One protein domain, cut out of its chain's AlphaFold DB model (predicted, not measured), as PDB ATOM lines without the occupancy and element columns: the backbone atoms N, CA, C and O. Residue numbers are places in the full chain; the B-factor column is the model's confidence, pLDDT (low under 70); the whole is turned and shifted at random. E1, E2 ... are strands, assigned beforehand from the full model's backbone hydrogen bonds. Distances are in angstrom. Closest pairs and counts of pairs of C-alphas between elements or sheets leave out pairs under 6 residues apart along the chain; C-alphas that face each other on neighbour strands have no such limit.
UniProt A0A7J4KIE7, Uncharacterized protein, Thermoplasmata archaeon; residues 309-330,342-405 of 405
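Overview. This is residues 309 to 330 and 342 to 405 of the 405 residues of an uncharacterized protein of Thermoplasmata archaeon (UniProt A0A7J4KIE7). A long, twisted sheet of four strands, E1 to E4, forms a wall, and a thin ribbon of two small hairpins, E5 with E6 and then E7 with E8, runs along one face of it, only loosely packed and only partly face to face with it. E6 runs on into E7, and beyond E7 the turn at residues 394 to 399 sticks out at one end. The printed part has 86 residues with eight named strands, E1 to E8 in order along the chain, and no named helix; its class is all strand. The large sheet has the order E1 - E2 - E3 - E4, all antiparallel, and the two small sheets are antiparallel too. The whole is elongated, spanning 50 by 28 by 16 A, and only just loose, close to compact, with a radius of gyration of the C-alphas of 14.8 A.

Along the chain. In the large sheet, E4 is residues 359 to 369, the longest strand at 30.9 A from first to last C-alpha, and ends with C-alpha 369 at (-20.850, -20.109, -37.105). E3 is residues 347 to 356, 28.8 A, and E2 is residues 317 to 324, 21.7 A. E1, residues 310 to 313, begins with C-alpha 310 at (-10.049, -26.116, -46.902). E5 is residues 378 to 381, E6 residues 384 to 387 and E7 residues 389 to 391. E8, residues 402 to 404, ends with C-alpha 404 at (-15.747, -21.193, -31.128).

Arrangement. E2 and E3 are inner strands, antiparallel at 163 degrees, with N 320 and O 351 2.9 A apart, within hydrogen-bond range. The hairpin E3 and E4 has N 350 and O 366 at 2.8 A, and the hairpin E1 and E2 has N 312 and O 319 at 2.9 A. The edge strands E1 and E4 are apart. E1 comes closest to E5 at the C-alphas of Tyr 312 and Met 378, 6.5 A. E2 and E5 are near each other. The hairpin E5 and E6 has N 386 and O 379 at 2.8 A. E6 runs on into E7 across a break of 1 residue, at 44 degrees. E4 comes closest to E7 at the C-alphas of Pro 369 and Ser 391, 6.8 A. The hairpin E7 and E8 has N 391 and O 402 at 2.8 A.

Size, cuts and confidence. The C-alphas farthest apart, those of Thr 357 and Glu 397, are 50.4 A apart. Residues 331 to 341 are not printed, and C-alphas 330 and 342 are 15.6 A apart across this cut, which lies between E2 and E3. Of the links printed whole, none is long. The mean pLDDT of the printed part is 80.1; residues 325 to 330, 342 to 345, 392 to 401 and 405 are under 70.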
ATOM      1  N   GLN A 309     -12.771 -24.454 -49.654       76.75
ATOM      2  CA  GLN A 309     -11.607 -23.613 -49.345       76.75
ATOM      3  C   GLN A 309     -10.553 -24.354 -48.533       76.75
ATOM      4  O   GLN A 309      -9.367 -24.039 -48.603       76.75
ATOM      5  N   THR A 310     -10.965 -25.323 -47.722       89.69
ATOM      6  CA  THR A 310     -10.049 -26.116 -46.902       89.69
ATOM      7  C   THR A 310     -10.510 -27.562 -46.850       89.69
ATOM      8  O   THR A 310     -11.706 -27.837 -46.769       89.69
ATOM      9  N   MET A 311      -9.547 -28.480 -46.869       93.25
ATOM     10  CA  MET A 311      -9.778 -29.910 -46.719       93.25
ATOM     11  C   MET A 311      -9.148 -30.420 -45.423       93.25
ATOM     12  O   MET A 311      -7.992 -30.122 -45.125       93.25
ATOM     13  N   TYR A 312      -9.901 -31.219 -44.676       95.19
ATOM     14  CA  TYR A 312      -9.386 -32.082 -43.615       95.19
ATOM     15  C   TYR A 312      -9.665 -33.534 -43.984       95.19
ATOM     16  O   TYR A 312     -10.728 -33.838 -44.520       95.19
ATOM     17  N   VAL A 313      -8.731 -34.436 -43.696       96.19
ATOM     18  CA  VAL A 313      -8.898 -35.858 -44.003       96.19
ATOM     19  C   VAL A 313      -8.490 -36.692 -42.802       96.19
ATOM     20  O   VAL A 313      -7.375 -36.566 -42.296       96.19
ATOM     21  N   SER A 314      -9.405 -37.545 -42.354       95.38
ATOM     22  CA  SER A 314      -9.133 -38.608 -41.393       95.38
ATOM     23  C   SER A 314      -8.897 -39.930 -42.126       95.38
ATOM     24  O   SER A 314      -8.925 -39.990 -43.351       95.38
ATOM     25  N   GLN A 315      -8.699 -41.015 -41.380       94.19
ATOM     26  CA  GLN A 315      -8.499 -42.347 -41.963       94.19
ATOM     27  C   GLN A 315      -9.643 -42.805 -42.878       94.19
ATOM     28  O   GLN A 315      -9.400 -43.536 -43.826       94.19
ATOM     29  N   ASN A 316     -10.876 -42.365 -42.605       95.38
ATOM     30  CA  ASN A 316     -12.065 -42.865 -43.302       95.38
ATOM     31  C   ASN A 316     -12.922 -41.755 -43.917       95.38
ATOM     32  O   ASN A 316     -13.971 -42.049 -44.480       95.38
ATOM     33  N   ASN A 317     -12.557 -40.478 -43.759       96.62
ATOM     34  CA  ASN A 317     -13.417 -39.368 -44.162       96.62
ATOM     35  C   ASN A 317     -12.623 -38.182 -44.711       96.62
ATOM     36  O   ASN A 317     -11.640 -37.753 -44.113       96.62
ATOM     37  N   ILE A 318     -13.135 -37.586 -45.782       96.19
ATOM     38  CA  ILE A 318     -12.778 -36.261 -46.279       96.19
ATOM     39  C   ILE A 318     -13.835 -35.272 -45.788       96.19
ATOM     40  O   ILE A 318     -15.038 -35.499 -45.922       96.19
ATOM     41  N   PHE A 319     -13.374 -34.158 -45.238       94.69
ATOM     42  CA  PHE A 319     -14.185 -33.016 -44.860       94.69
ATOM     43  C   PHE A 319     -13.782 -31.824 -45.718       94.69
ATOM     44  O   PHE A 319     -12.630 -31.387 -45.683       94.69
ATOM     45  N   LEU A 320     -14.736 -31.305 -46.483       92.31
ATOM     46  CA  LEU A 320     -14.571 -30.103 -47.290       92.31
ATOM     47  C   LEU A 320     -15.281 -28.946 -46.601       92.31
ATOM     48  O   LEU A 320     -16.467 -29.046 -46.295       92.31
ATOM     49  N   ALA A 321     -14.542 -27.876 -46.335       90.38
ATOM     50  CA  ALA A 321     -15.022 -26.715 -45.605       90.38
ATOM     51  C   ALA A 321     -14.974 -25.458 -46.479       90.38
ATOM     52  O   ALA A 321     -13.979 -25.212 -47.173       90.38
ATOM     53  N   SER A 322     -16.027 -24.649 -46.417       86.06
ATOM     54  CA  SER A 322     -16.139 -23.397 -47.163       86.06
ATOM     55  C   SER A 322     -16.858 -22.324 -46.362       86.06
ATOM     56  O   SER A 322     -17.798 -22.602 -45.620       86.06
ATOM     57  N   ILE A 323     -16.407 -21.080 -46.498       82.06
ATOM     58  CA  ILE A 323     -17.083 -19.936 -45.893       82.06
ATOM     59  C   ILE A 323     -18.339 -19.622 -46.705       82.06
ATOM     60  O   ILE A 323     -18.277 -19.405 -47.916       82.06
ATOM     61  N   HIS A 324     -19.467 -19.546 -46.014       78.56
ATOM     62  CA  HIS A 324     -20.723 -19.048 -46.533       78.56
ATOM     63  C   HIS A 324     -20.949 -17.615 -46.044       78.56
ATOM     64  O   HIS A 324     -20.915 -17.312 -44.848       78.56
ATOM     65  N   TYR A 325     -21.177 -16.723 -47.005       69.75
ATOM     66  CA  TYR A 325     -21.547 -15.341 -46.751       69.75
ATOM     67  C   TYR A 325     -23.045 -15.187 -47.009       69.75
ATOM     68  O   TYR A 325     -23.461 -15.363 -48.158       69.75
ATOM     69  N   PRO A 326     -23.863 -14.815 -46.008       60.56
ATOM     70  CA  PRO A 326     -25.273 -14.548 -46.250       60.56
ATOM     71  C   PRO A 326     -25.410 -13.403 -47.263       60.56
ATOM     72  O   PRO A 326     -24.989 -12.266 -47.025       60.56
ATOM     73  N   TYR A 327     -25.966 -13.711 -48.435       50.56
ATOM     74  CA  TYR A 327     -26.140 -12.746 -49.514       50.56
ATOM     75  C   TYR A 327     -27.154 -11.665 -49.120       50.56
ATOM     76  O   TYR A 327     -28.335 -11.947 -48.915       50.56
ATOM     77  N   TYR A 328     -26.722 -10.402 -49.120       45.88
ATOM     78  CA  TYR A 328     -27.630  -9.265 -49.247       45.88
ATOM     79  C   TYR A 328     -27.601  -8.768 -50.695       45.88
ATOM     80  O   TYR A 328     -26.523  -8.432 -51.196       45.88
ATOM     81  N   PRO A 329     -28.755  -8.611 -51.371       38.12
ATOM     82  CA  PRO A 329     -28.783  -7.765 -52.546       38.12
ATOM     83  C   PRO A 329     -28.370  -6.370 -52.080       38.12
ATOM     84  O   PRO A 329     -29.064  -5.746 -51.270       38.12
ATOM     85  N   ILE A 330     -27.247  -5.866 -52.596       36.22
ATOM     86  CA  ILE A 330     -26.948  -4.437 -52.559       36.22
ATOM     87  C   ILE A 330     -28.008  -3.784 -53.447       36.22
ATOM     88  O   ILE A 330     -27.799  -3.485 -54.621       36.22
ATOM     89  N   ALA A 342     -26.626  -6.088 -38.350       39.25
ATOM     90  CA  ALA A 342     -26.700  -6.859 -37.115       39.25
ATOM     91  C   ALA A 342     -26.772  -8.386 -37.299       39.25
ATOM     92  O   ALA A 342     -26.529  -9.077 -36.322       39.25
ATOM     93  N   ASP A 343     -27.011  -8.906 -38.509       45.88
ATOM     94  CA  ASP A 343     -27.127 -10.361 -38.757       45.88
ATOM     95  C   ASP A 343     -26.178 -10.883 -39.857       45.88
ATOM     96  O   ASP A 343     -26.370 -11.965 -40.402       45.88
ATOM     97  N   ASN A 344     -25.109 -10.144 -40.182       53.69
ATOM     98  CA  ASN A 344     -24.064 -10.618 -41.100       53.69
ATOM     99  C   ASN A 344     -23.092 -11.558 -40.371       53.69
ATOM    100  O   ASN A 344     -21.924 -11.218 -40.171       53.69
ATOM    101  N   GLN A 345     -23.577 -12.710 -39.916       67.00
ATOM    102  CA  GLN A 345     -22.704 -13.742 -39.368       67.00
ATOM    103  C   GLN A 345     -22.248 -14.662 -40.497       67.00
ATOM    104  O   GLN A 345     -23.047 -15.370 -41.098       67.00
ATOM    105  N   GLU A 346     -20.952 -14.604 -40.796       76.62
ATOM    106  CA  GLU A 346     -20.273 -15.595 -41.630       76.62
ATOM    107  C   GLU A 346     -20.415 -16.971 -40.975       76.62
ATOM    108  O   GLU A 346     -20.310 -17.094 -39.747       76.62
ATOM    109  N   SER A 347     -20.632 -18.000 -41.784       83.88
ATOM    110  CA  SER A 347     -20.652 -19.391 -41.341       83.88
ATOM    111  C   SER A 347     -19.702 -20.231 -42.187       83.88
ATOM    112  O   SER A 347     -19.264 -19.824 -43.260       83.88
ATOM    113  N   THR A 348     -19.343 -21.404 -41.683       86.75
ATOM    114  CA  THR A 348     -18.582 -22.415 -42.412       86.75
ATOM    115  C   THR A 348     -19.509 -23.581 -42.715       86.75
ATOM    116  O   THR A 348     -20.012 -24.231 -41.795       86.75
ATOM    117  N   ILE A 349     -19.710 -23.862 -44.000       86.56
ATOM    118  CA  ILE A 349     -20.363 -25.077 -44.479       86.56
ATOM    119  C   ILE A 349     -19.325 -26.196 -44.518       86.56
ATOM    120  O   ILE A 349     -18.174 -25.993 -44.902       86.56
ATOM    121  N   LEU A 350     -19.739 -27.384 -44.095       88.56
ATOM    122  CA  LEU A 350     -18.933 -28.593 -44.043       88.56
ATOM    123  C   LEU A 350     -19.623 -29.696 -44.828       88.56
ATOM    124  O   LEU A 350     -20.783 -29.998 -44.569       88.56
ATOM    125  N   HIS A 351     -18.889 -30.366 -45.701       89.12
ATOM    126  CA  HIS A 351     -19.333 -31.577 -46.376       89.12
ATOM    127  C   HIS A 351     -18.477 -32.754 -45.928       89.12
ATOM    128  O   HIS A 351     -17.252 -32.682 -45.984       89.12
ATOM    129  N   LYS A 352     -19.119 -33.841 -45.494       92.06
ATOM    130  CA  LYS A 352     -18.457 -35.089 -45.103       92.06
ATOM    131  C   LYS A 352     -18.615 -36.132 -46.205       92.06
ATOM    132  O   LYS A 352     -19.740 -36.503 -46.544       92.06
ATOM    133  N   ILE A 353     -17.498 -36.653 -46.692       93.31
ATOM    134  CA  ILE A 353     -17.407 -37.729 -47.681       93.31
ATOM    135  C   ILE A 353     -16.635 -38.887 -47.046       93.31
ATOM    136  O   ILE A 353     -15.515 -38.706 -46.589       93.31
ATOM    137  N   SER A 354     -17.233 -40.070 -46.987       95.44
ATOM    138  CA  SER A 354     -16.578 -41.306 -46.562       95.44
ATOM    139  C   SER A 354     -15.659 -41.820 -47.663       95.44
ATOM    140  O   SER A 354     -16.036 -41.814 -48.837       95.44
ATOM    141  N   ILE A 355     -14.490 -42.295 -47.249       96.38
ATOM    142  CA  ILE A 355     -13.466 -42.926 -48.074       96.38
ATOM    143  C   ILE A 355     -13.038 -44.241 -47.410       96.38
ATOM    144  O   ILE A 355     -12.133 -44.264 -46.584       96.38
ATOM    145  N   ASP A 356     -13.730 -45.338 -47.717       93.44
ATOM    146  CA  ASP A 356     -13.454 -46.653 -47.115       93.44
ATOM    147  C   ASP A 356     -12.871 -47.592 -48.169       93.44
ATOM    148  O   ASP A 356     -13.566 -48.005 -49.092       93.44
ATOM    149  N   THR A 357     -11.581 -47.913 -48.051       92.56
ATOM    150  CA  THR A 357     -10.899 -48.912 -48.902       92.56
ATOM    151  C   THR A 357     -11.121 -48.685 -50.408       92.56
ATOM    152  O   THR A 357     -11.274 -49.601 -51.215       92.56
ATOM    153  N   GLY A 358     -11.128 -47.413 -50.787       93.44
ATOM    154  CA  GLY A 358     -11.323 -46.937 -52.147       93.44
ATOM    155  C   GLY A 358     -12.753 -46.554 -52.537       93.44
ATOM    156  O   GLY A 358     -12.895 -45.831 -53.523       93.44
ATOM    157  N   ASP A 359     -13.772 -46.946 -51.770       95.81
ATOM    158  CA  ASP A 359     -15.155 -46.523 -51.998       95.81
ATOM    159  C   ASP A 359     -15.355 -45.070 -51.560       95.81
ATOM    160  O   ASP A 359     -14.869 -44.651 -50.509       95.81
ATOM    161  N   ILE A 360     -16.105 -44.306 -52.357       95.75
ATOM    162  CA  ILE A 360     -16.410 -42.894 -52.103       95.75
ATOM    163  C   ILE A 360     -17.914 -42.747 -51.896       95.75
ATOM    164  O   ILE A 360     -18.716 -43.179 -52.727       95.75
ATOM    165  N   SER A 361     -18.326 -42.132 -50.788       91.31
ATOM    166  CA  SER A 361     -19.745 -41.908 -50.487       91.31
ATOM    167  C   SER A 361     -19.954 -40.643 -49.678       91.31
ATOM    168  O   SER A 361     -19.382 -40.479 -48.608       91.31
ATOM    169  N   TYR A 362     -20.819 -39.750 -50.139       88.06
ATOM    170  CA  TYR A 362     -21.171 -38.571 -49.357       88.06
ATOM    171  C   TYR A 362     -22.098 -38.927 -48.196       88.06
ATOM    172  O   TYR A 362     -23.050 -39.692 -48.345       88.06
ATOM    173  N   ILE A 363     -21.822 -38.335 -47.038       87.88
ATOM    174  CA  ILE A 363     -22.478 -38.668 -45.777       87.88
ATOM    175  C   ILE A 363     -23.428 -37.561 -45.333       87.88
ATOM    176  O   ILE A 363     -24.590 -37.839 -45.040       87.88
ATOM    177  N   ALA A 364     -22.947 -36.321 -45.230       84.19
ATOM    178  CA  ALA A 364     -23.738 -35.228 -44.667       84.19
ATOM    179  C   ALA A 364     -23.160 -33.846 -44.984       84.19
ATOM    180  O   ALA A 364     -21.971 -33.709 -45.272       84.19
ATOM    181  N   GLN A 365     -24.015 -32.834 -44.827       84.94
ATOM    182  CA  GLN A 365     -23.623 -31.436 -44.686       84.94
ATOM    183  C   GLN A 365     -23.779 -30.998 -43.224       84.94
ATOM    184  O   GLN A 365     -24.677 -31.470 -42.523       84.94
ATOM    185  N   GLY A 366     -22.930 -30.080 -42.781       82.31
ATOM    186  CA  GLY A 366     -23.098 -29.313 -41.555       82.31
ATOM    187  C   GLY A 366     -22.827 -27.834 -41.806       82.31
ATOM    188  O   GLY A 366     -22.235 -27.467 -42.817       82.31
ATOM    189  N   GLU A 367     -23.254 -26.992 -40.878       85.44
ATOM    190  CA  GLU A 367     -22.952 -25.565 -40.878       85.44
ATOM    191  C   GLU A 367     -22.595 -25.156 -39.452       85.44
ATOM    192  O   GLU A 367     -23.264 -25.565 -38.499       85.44
ATOM    193  N   VAL A 368     -21.517 -24.392 -39.298       86.75
ATOM    194  CA  VAL A 368     -21.083 -23.853 -38.005       86.75
ATOM    195  C   VAL A 368     -20.843 -22.346 -38.114       86.75
ATOM    196  O   VAL A 368     -20.362 -21.889 -39.148       86.75
ATOM    197  N   PRO A 369     -21.138 -21.543 -37.079       86.75
ATOM    198  CA  PRO A 369     -20.850 -20.109 -37.105       86.75
ATOM    199  C   PRO A 369     -19.348 -19.812 -37.217       86.75
ATOM    200  O   PRO A 369     -18.526 -20.510 -36.623       86.75
ATOM    201  N   GLY A 370     -18.992 -18.719 -37.892       83.88
ATOM    202  CA  GLY A 370     -17.618 -18.247 -38.061       83.88
ATOM    203  C   GLY A 370     -16.849 -18.916 -39.201       83.88
ATOM    204  O   GLY A 370     -17.386 -19.714 -39.965       83.88
ATOM    205  N   VAL A 371     -15.564 -18.575 -39.293       85.75
ATOM    206  CA  VAL A 371     -14.633 -19.035 -40.331       85.75
ATOM    207  C   VAL A 371     -13.495 -19.855 -39.727       85.75
ATOM    208  O   VAL A 371     -13.069 -19.604 -38.596       85.75
ATOM    209  N   ILE A 372     -12.984 -20.829 -40.473       88.88
ATOM    210  CA  ILE A 372     -11.797 -21.607 -40.091       88.88
ATOM    211  C   ILE A 372     -10.504 -20.931 -40.545       88.88
ATOM    212  O   ILE A 372     -10.474 -20.235 -41.558       88.88
ATOM    213  N   LEU A 373      -9.412 -21.167 -39.813       85.31
ATOM    214  CA  LEU A 373      -8.098 -20.636 -40.181       85.31
ATOM    215  C   LEU A 373      -7.427 -21.474 -41.277       85.31
ATOM    216  O   LEU A 373      -6.878 -20.928 -42.229       85.31
ATOM    217  N   ASN A 374      -7.401 -22.795 -41.094       85.38
ATOM    218  CA  ASN A 374      -6.789 -23.768 -42.004       85.38
ATOM    219  C   ASN A 374      -7.170 -25.199 -41.582       85.38
ATOM    220  O   ASN A 374      -7.942 -25.394 -40.641       85.38
ATOM    221  N   GLN A 375      -6.583 -26.205 -42.240       85.56
ATOM    222  CA  GLN A 375      -6.860 -27.617 -41.965       85.56
ATOM    223  C   GLN A 375      -6.674 -27.999 -40.486       85.56
ATOM    224  O   GLN A 375      -7.461 -28.789 -39.977       85.56
ATOM    225  N   PHE A 376      -5.712 -27.404 -39.764       89.75
ATOM    226  CA  PHE A 376      -5.428 -27.695 -38.348       89.75
ATOM    227  C   PHE A 376      -6.480 -27.144 -37.380       89.75
ATOM    228  O   PHE A 376      -6.409 -27.399 -36.181       89.75
ATOM    229  N   SER A 377      -7.464 -26.403 -37.892       91.12
ATOM    230  CA  SER A 377      -8.654 -26.013 -37.132       91.12
ATOM    231  C   SER A 377      -9.696 -27.135 -37.070       91.12
ATOM    232  O   SER A 377     -10.746 -26.938 -36.472       91.12
ATOM    233  N   MET A 378      -9.436 -28.290 -37.689       94.00
ATOM    234  CA  MET A 378     -10.355 -29.423 -37.775       94.00
ATOM    235  C   MET A 378      -9.686 -30.712 -37.295       94.00
ATOM    236  O   MET A 378      -8.488 -30.917 -37.505       94.00
ATOM    237  N   ASP A 379     -10.471 -31.584 -36.663       93.69
ATOM    238  CA  ASP A 379     -10.042 -32.921 -36.260       93.69
ATOM    239  C   ASP A 379     -11.226 -33.895 -36.111       93.69
ATOM    240  O   ASP A 379     -12.350 -33.483 -35.829       93.69
ATOM    241  N   GLU A 380     -10.979 -35.199 -36.230       91.94
ATOM    242  CA  GLU A 380     -11.931 -36.267 -35.924       91.94
ATOM    243  C   GLU A 380     -11.395 -37.142 -34.782       91.94
ATOM    244  O   GLU A 380     -10.354 -37.789 -34.885       91.94
ATOM    245  N   HIS A 381     -12.133 -37.198 -33.672       88.19
ATOM    246  CA  HIS A 381     -11.731 -37.942 -32.481       88.19
ATOM    247  C   HIS A 381     -12.905 -38.707 -31.877       88.19
ATOM    248  O   HIS A 381     -13.958 -38.136 -31.601       88.19
ATOM    249  N   ASN A 382     -12.721 -40.009 -31.641       88.31
ATOM    250  CA  ASN A 382     -13.751 -40.913 -31.108       88.31
ATOM    251  C   ASN A 382     -15.089 -40.839 -31.871       88.31
ATOM    252  O   ASN A 382     -16.156 -40.917 -31.266       88.31
ATOM    253  N   GLY A 383     -15.029 -40.667 -33.196       84.69
ATOM    254  CA  GLY A 383     -16.204 -40.563 -34.067       84.69
ATOM    255  C   GLY A 383     -16.882 -39.189 -34.085       84.69
ATOM    256  O   GLY A 383     -17.909 -39.036 -34.741       84.69
ATOM    257  N   PHE A 384     -16.324 -38.191 -33.395       88.06
ATOM    258  CA  PHE A 384     -16.809 -36.815 -33.424       88.06
ATOM    259  C   PHE A 384     -15.888 -35.946 -34.269       88.06
ATOM    260  O   PHE A 384     -14.681 -35.905 -34.031       88.06
ATOM    261  N   PHE A 385     -16.477 -35.211 -35.207       90.56
ATOM    262  CA  PHE A 385     -15.800 -34.112 -35.879       90.56
ATOM    263  C   PHE A 385     -15.783 -32.884 -34.962       90.56
ATOM    264  O   PHE A 385     -16.796 -32.552 -34.344       90.56
ATOM    265  N   ARG A 386     -14.624 -32.242 -34.849       92.88
ATOM    266  CA  ARG A 386     -14.354 -31.077 -34.002       92.88
ATOM    267  C   ARG A 386     -13.784 -29.972 -34.875       92.88
ATOM    268  O   ARG A 386     -12.950 -30.250 -35.735       92.88
ATOM    269  N   ILE A 387     -14.214 -28.737 -34.647       92.25
ATOM    270  CA  ILE A 387     -13.846 -27.602 -35.489       92.25
ATOM    271  C   ILE A 387     -13.717 -26.331 -34.659       92.25
ATOM    272  O   ILE A 387     -14.620 -25.975 -33.915       92.25
ATOM    273  N   ALA A 388     -12.596 -25.635 -34.812       91.19
ATOM    274  CA  ALA A 388     -12.384 -24.323 -34.229       91.19
ATOM    275  C   ALA A 388     -12.661 -23.238 -35.276       91.19
ATOM    276  O   ALA A 388     -12.052 -23.240 -36.347       91.19
ATOM    277  N   THR A 389     -13.545 -22.293 -34.966       88.62
ATOM    278  CA  THR A 389     -13.868 -21.165 -35.853       88.62
ATOM    279  C   THR A 389     -13.679 -19.830 -35.150       88.62
ATOM    280  O   THR A 389     -13.665 -19.745 -33.924       88.62
ATOM    281  N   THR A 390     -13.519 -18.762 -35.925       84.81
ATOM    282  CA  THR A 390     -13.529 -17.381 -35.432       84.81
ATOM    283  C   THR A 390     -14.729 -16.650 -36.016       84.81
ATOM    284  O   THR A 390     -14.955 -16.700 -37.222       84.81
ATOM    285  N   SER A 391     -15.495 -15.955 -35.182       82.25
ATOM    286  CA  SER A 391     -16.588 -15.074 -35.604       82.25
ATOM    287  C   SER A 391     -16.226 -13.616 -35.313       82.25
ATOM    288  O   SER A 391     -15.605 -13.324 -34.290       82.25
ATOM    289  N   GLY A 392     -16.640 -12.697 -36.187       65.88
ATOM    290  CA  GLY A 392     -16.450 -11.250 -36.021       65.88
ATOM    291  C   GLY A 392     -15.631 -10.604 -37.144       65.88
ATOM    292  O   GLY A 392     -14.855 -11.259 -37.829       65.88
ATOM    293  N   ASN A 393     -15.814  -9.295 -37.349       62.03
ATOM    294  CA  ASN A 393     -15.231  -8.573 -38.485       62.03
ATOM    295  C   ASN A 393     -13.937  -7.837 -38.102       62.03
ATOM    296  O   ASN A 393     -13.990  -6.713 -37.607       62.03
ATOM    297  N   ASN A 394     -12.773  -8.424 -38.387       52.81
ATOM    298  CA  ASN A 394     -11.455  -7.844 -38.075       52.81
ATOM    299  C   ASN A 394     -11.160  -6.480 -38.736       52.81
ATOM    300  O   ASN A 394     -10.185  -5.827 -38.370       52.81
ATOM    301  N   TRP A 395     -11.970  -6.041 -39.704       48.72
ATOM    302  CA  TRP A 395     -11.738  -4.821 -40.486       48.72
ATOM    303  C   TRP A 395     -12.505  -3.592 -39.979       48.72
ATOM    304  O   TRP A 395     -12.320  -2.498 -40.512       48.72
ATOM    305  N   MET A 396     -13.363  -3.744 -38.965       49.03
ATOM    306  CA  MET A 396     -14.128  -2.640 -38.375       49.03
ATOM    307  C   MET A 396     -13.564  -2.244 -37.005       49.03
ATOM    308  O   MET A 396     -13.450  -3.081 -36.110       49.03
ATOM    309  N   GLU A 397     -13.260  -0.955 -36.811       41.59
ATOM    310  CA  GLU A 397     -12.937  -0.422 -35.480       41.59
ATOM    311  C   GLU A 397     -14.103  -0.699 -34.509       41.59
ATOM    312  O   GLU A 397     -15.254  -0.370 -34.798       41.59
ATOM    313  N   ASN A 398     -13.788  -1.284 -33.345       54.09
ATOM    314  CA  ASN A 398     -14.712  -1.747 -32.294       54.09
ATOM    315  C   ASN A 398     -15.477  -3.061 -32.551       54.09
ATOM    316  O   ASN A 398     -16.430  -3.341 -31.819       54.09
ATOM    317  N   SER A 399     -15.081  -3.894 -33.517       55.94
ATOM    318  CA  SER A 399     -15.617  -5.259 -33.582       55.94
ATOM    319  C   SER A 399     -15.033  -6.140 -32.467       55.94
ATOM    320  O   SER A 399     -13.863  -6.031 -32.099       55.94
ATOM    321  N   GLN A 400     -15.867  -7.007 -31.891       61.94
ATOM    322  CA  GLN A 400     -15.416  -8.067 -30.991       61.94
ATOM    323  C   GLN A 400     -15.300  -9.357 -31.796       61.94
ATOM    324  O   GLN A 400     -16.240  -9.717 -32.506       61.94
ATOM    325  N   THR A 401     -14.165 -10.043 -31.682       69.44
ATOM    326  CA  THR A 401     -14.011 -11.398 -32.210       69.44
ATOM    327  C   THR A 401     -14.178 -12.436 -31.114       69.44
ATOM    328  O   THR A 401     -13.808 -12.215 -29.958       69.44
ATOM    329  N   SER A 402     -14.759 -13.574 -31.477       71.88
ATOM    330  CA  SER A 402     -14.934 -14.720 -30.588       71.88
ATOM    331  C   SER A 402     -14.467 -15.991 -31.278       71.88
ATOM    332  O   SER A 402     -14.777 -16.210 -32.446       71.88
ATOM    333  N   ASN A 403     -13.755 -16.838 -30.538       77.44
ATOM    334  CA  ASN A 403     -13.395 -18.174 -30.999       77.44
ATOM    335  C   ASN A 403     -14.447 -19.176 -30.517       77.44
ATOM    336  O   ASN A 403     -14.811 -19.161 -29.339       77.44
ATOM    337  N   ASN A 404     -14.873 -20.060 -31.410       74.88
ATOM    338  CA  ASN A 404     -15.747 -21.193 -31.128       74.88
ATOM    339  C   ASN A 404     -14.927 -22.488 -31.275       74.88
ATOM    340  O   ASN A 404     -13.996 -22.522 -32.080       74.88
ATOM    341  N   ILE A 405     -15.238 -23.525 -30.489       62.78
ATOM    342  CA  ILE A 405     -14.624 -24.870 -30.543       62.78
ATOM    343  C   ILE A 405     -15.729 -25.920 -30.474       62.78
ATOM    344  O   ILE A 405     -16.678 -25.685 -29.686       62.78
TER     345      ILE A 405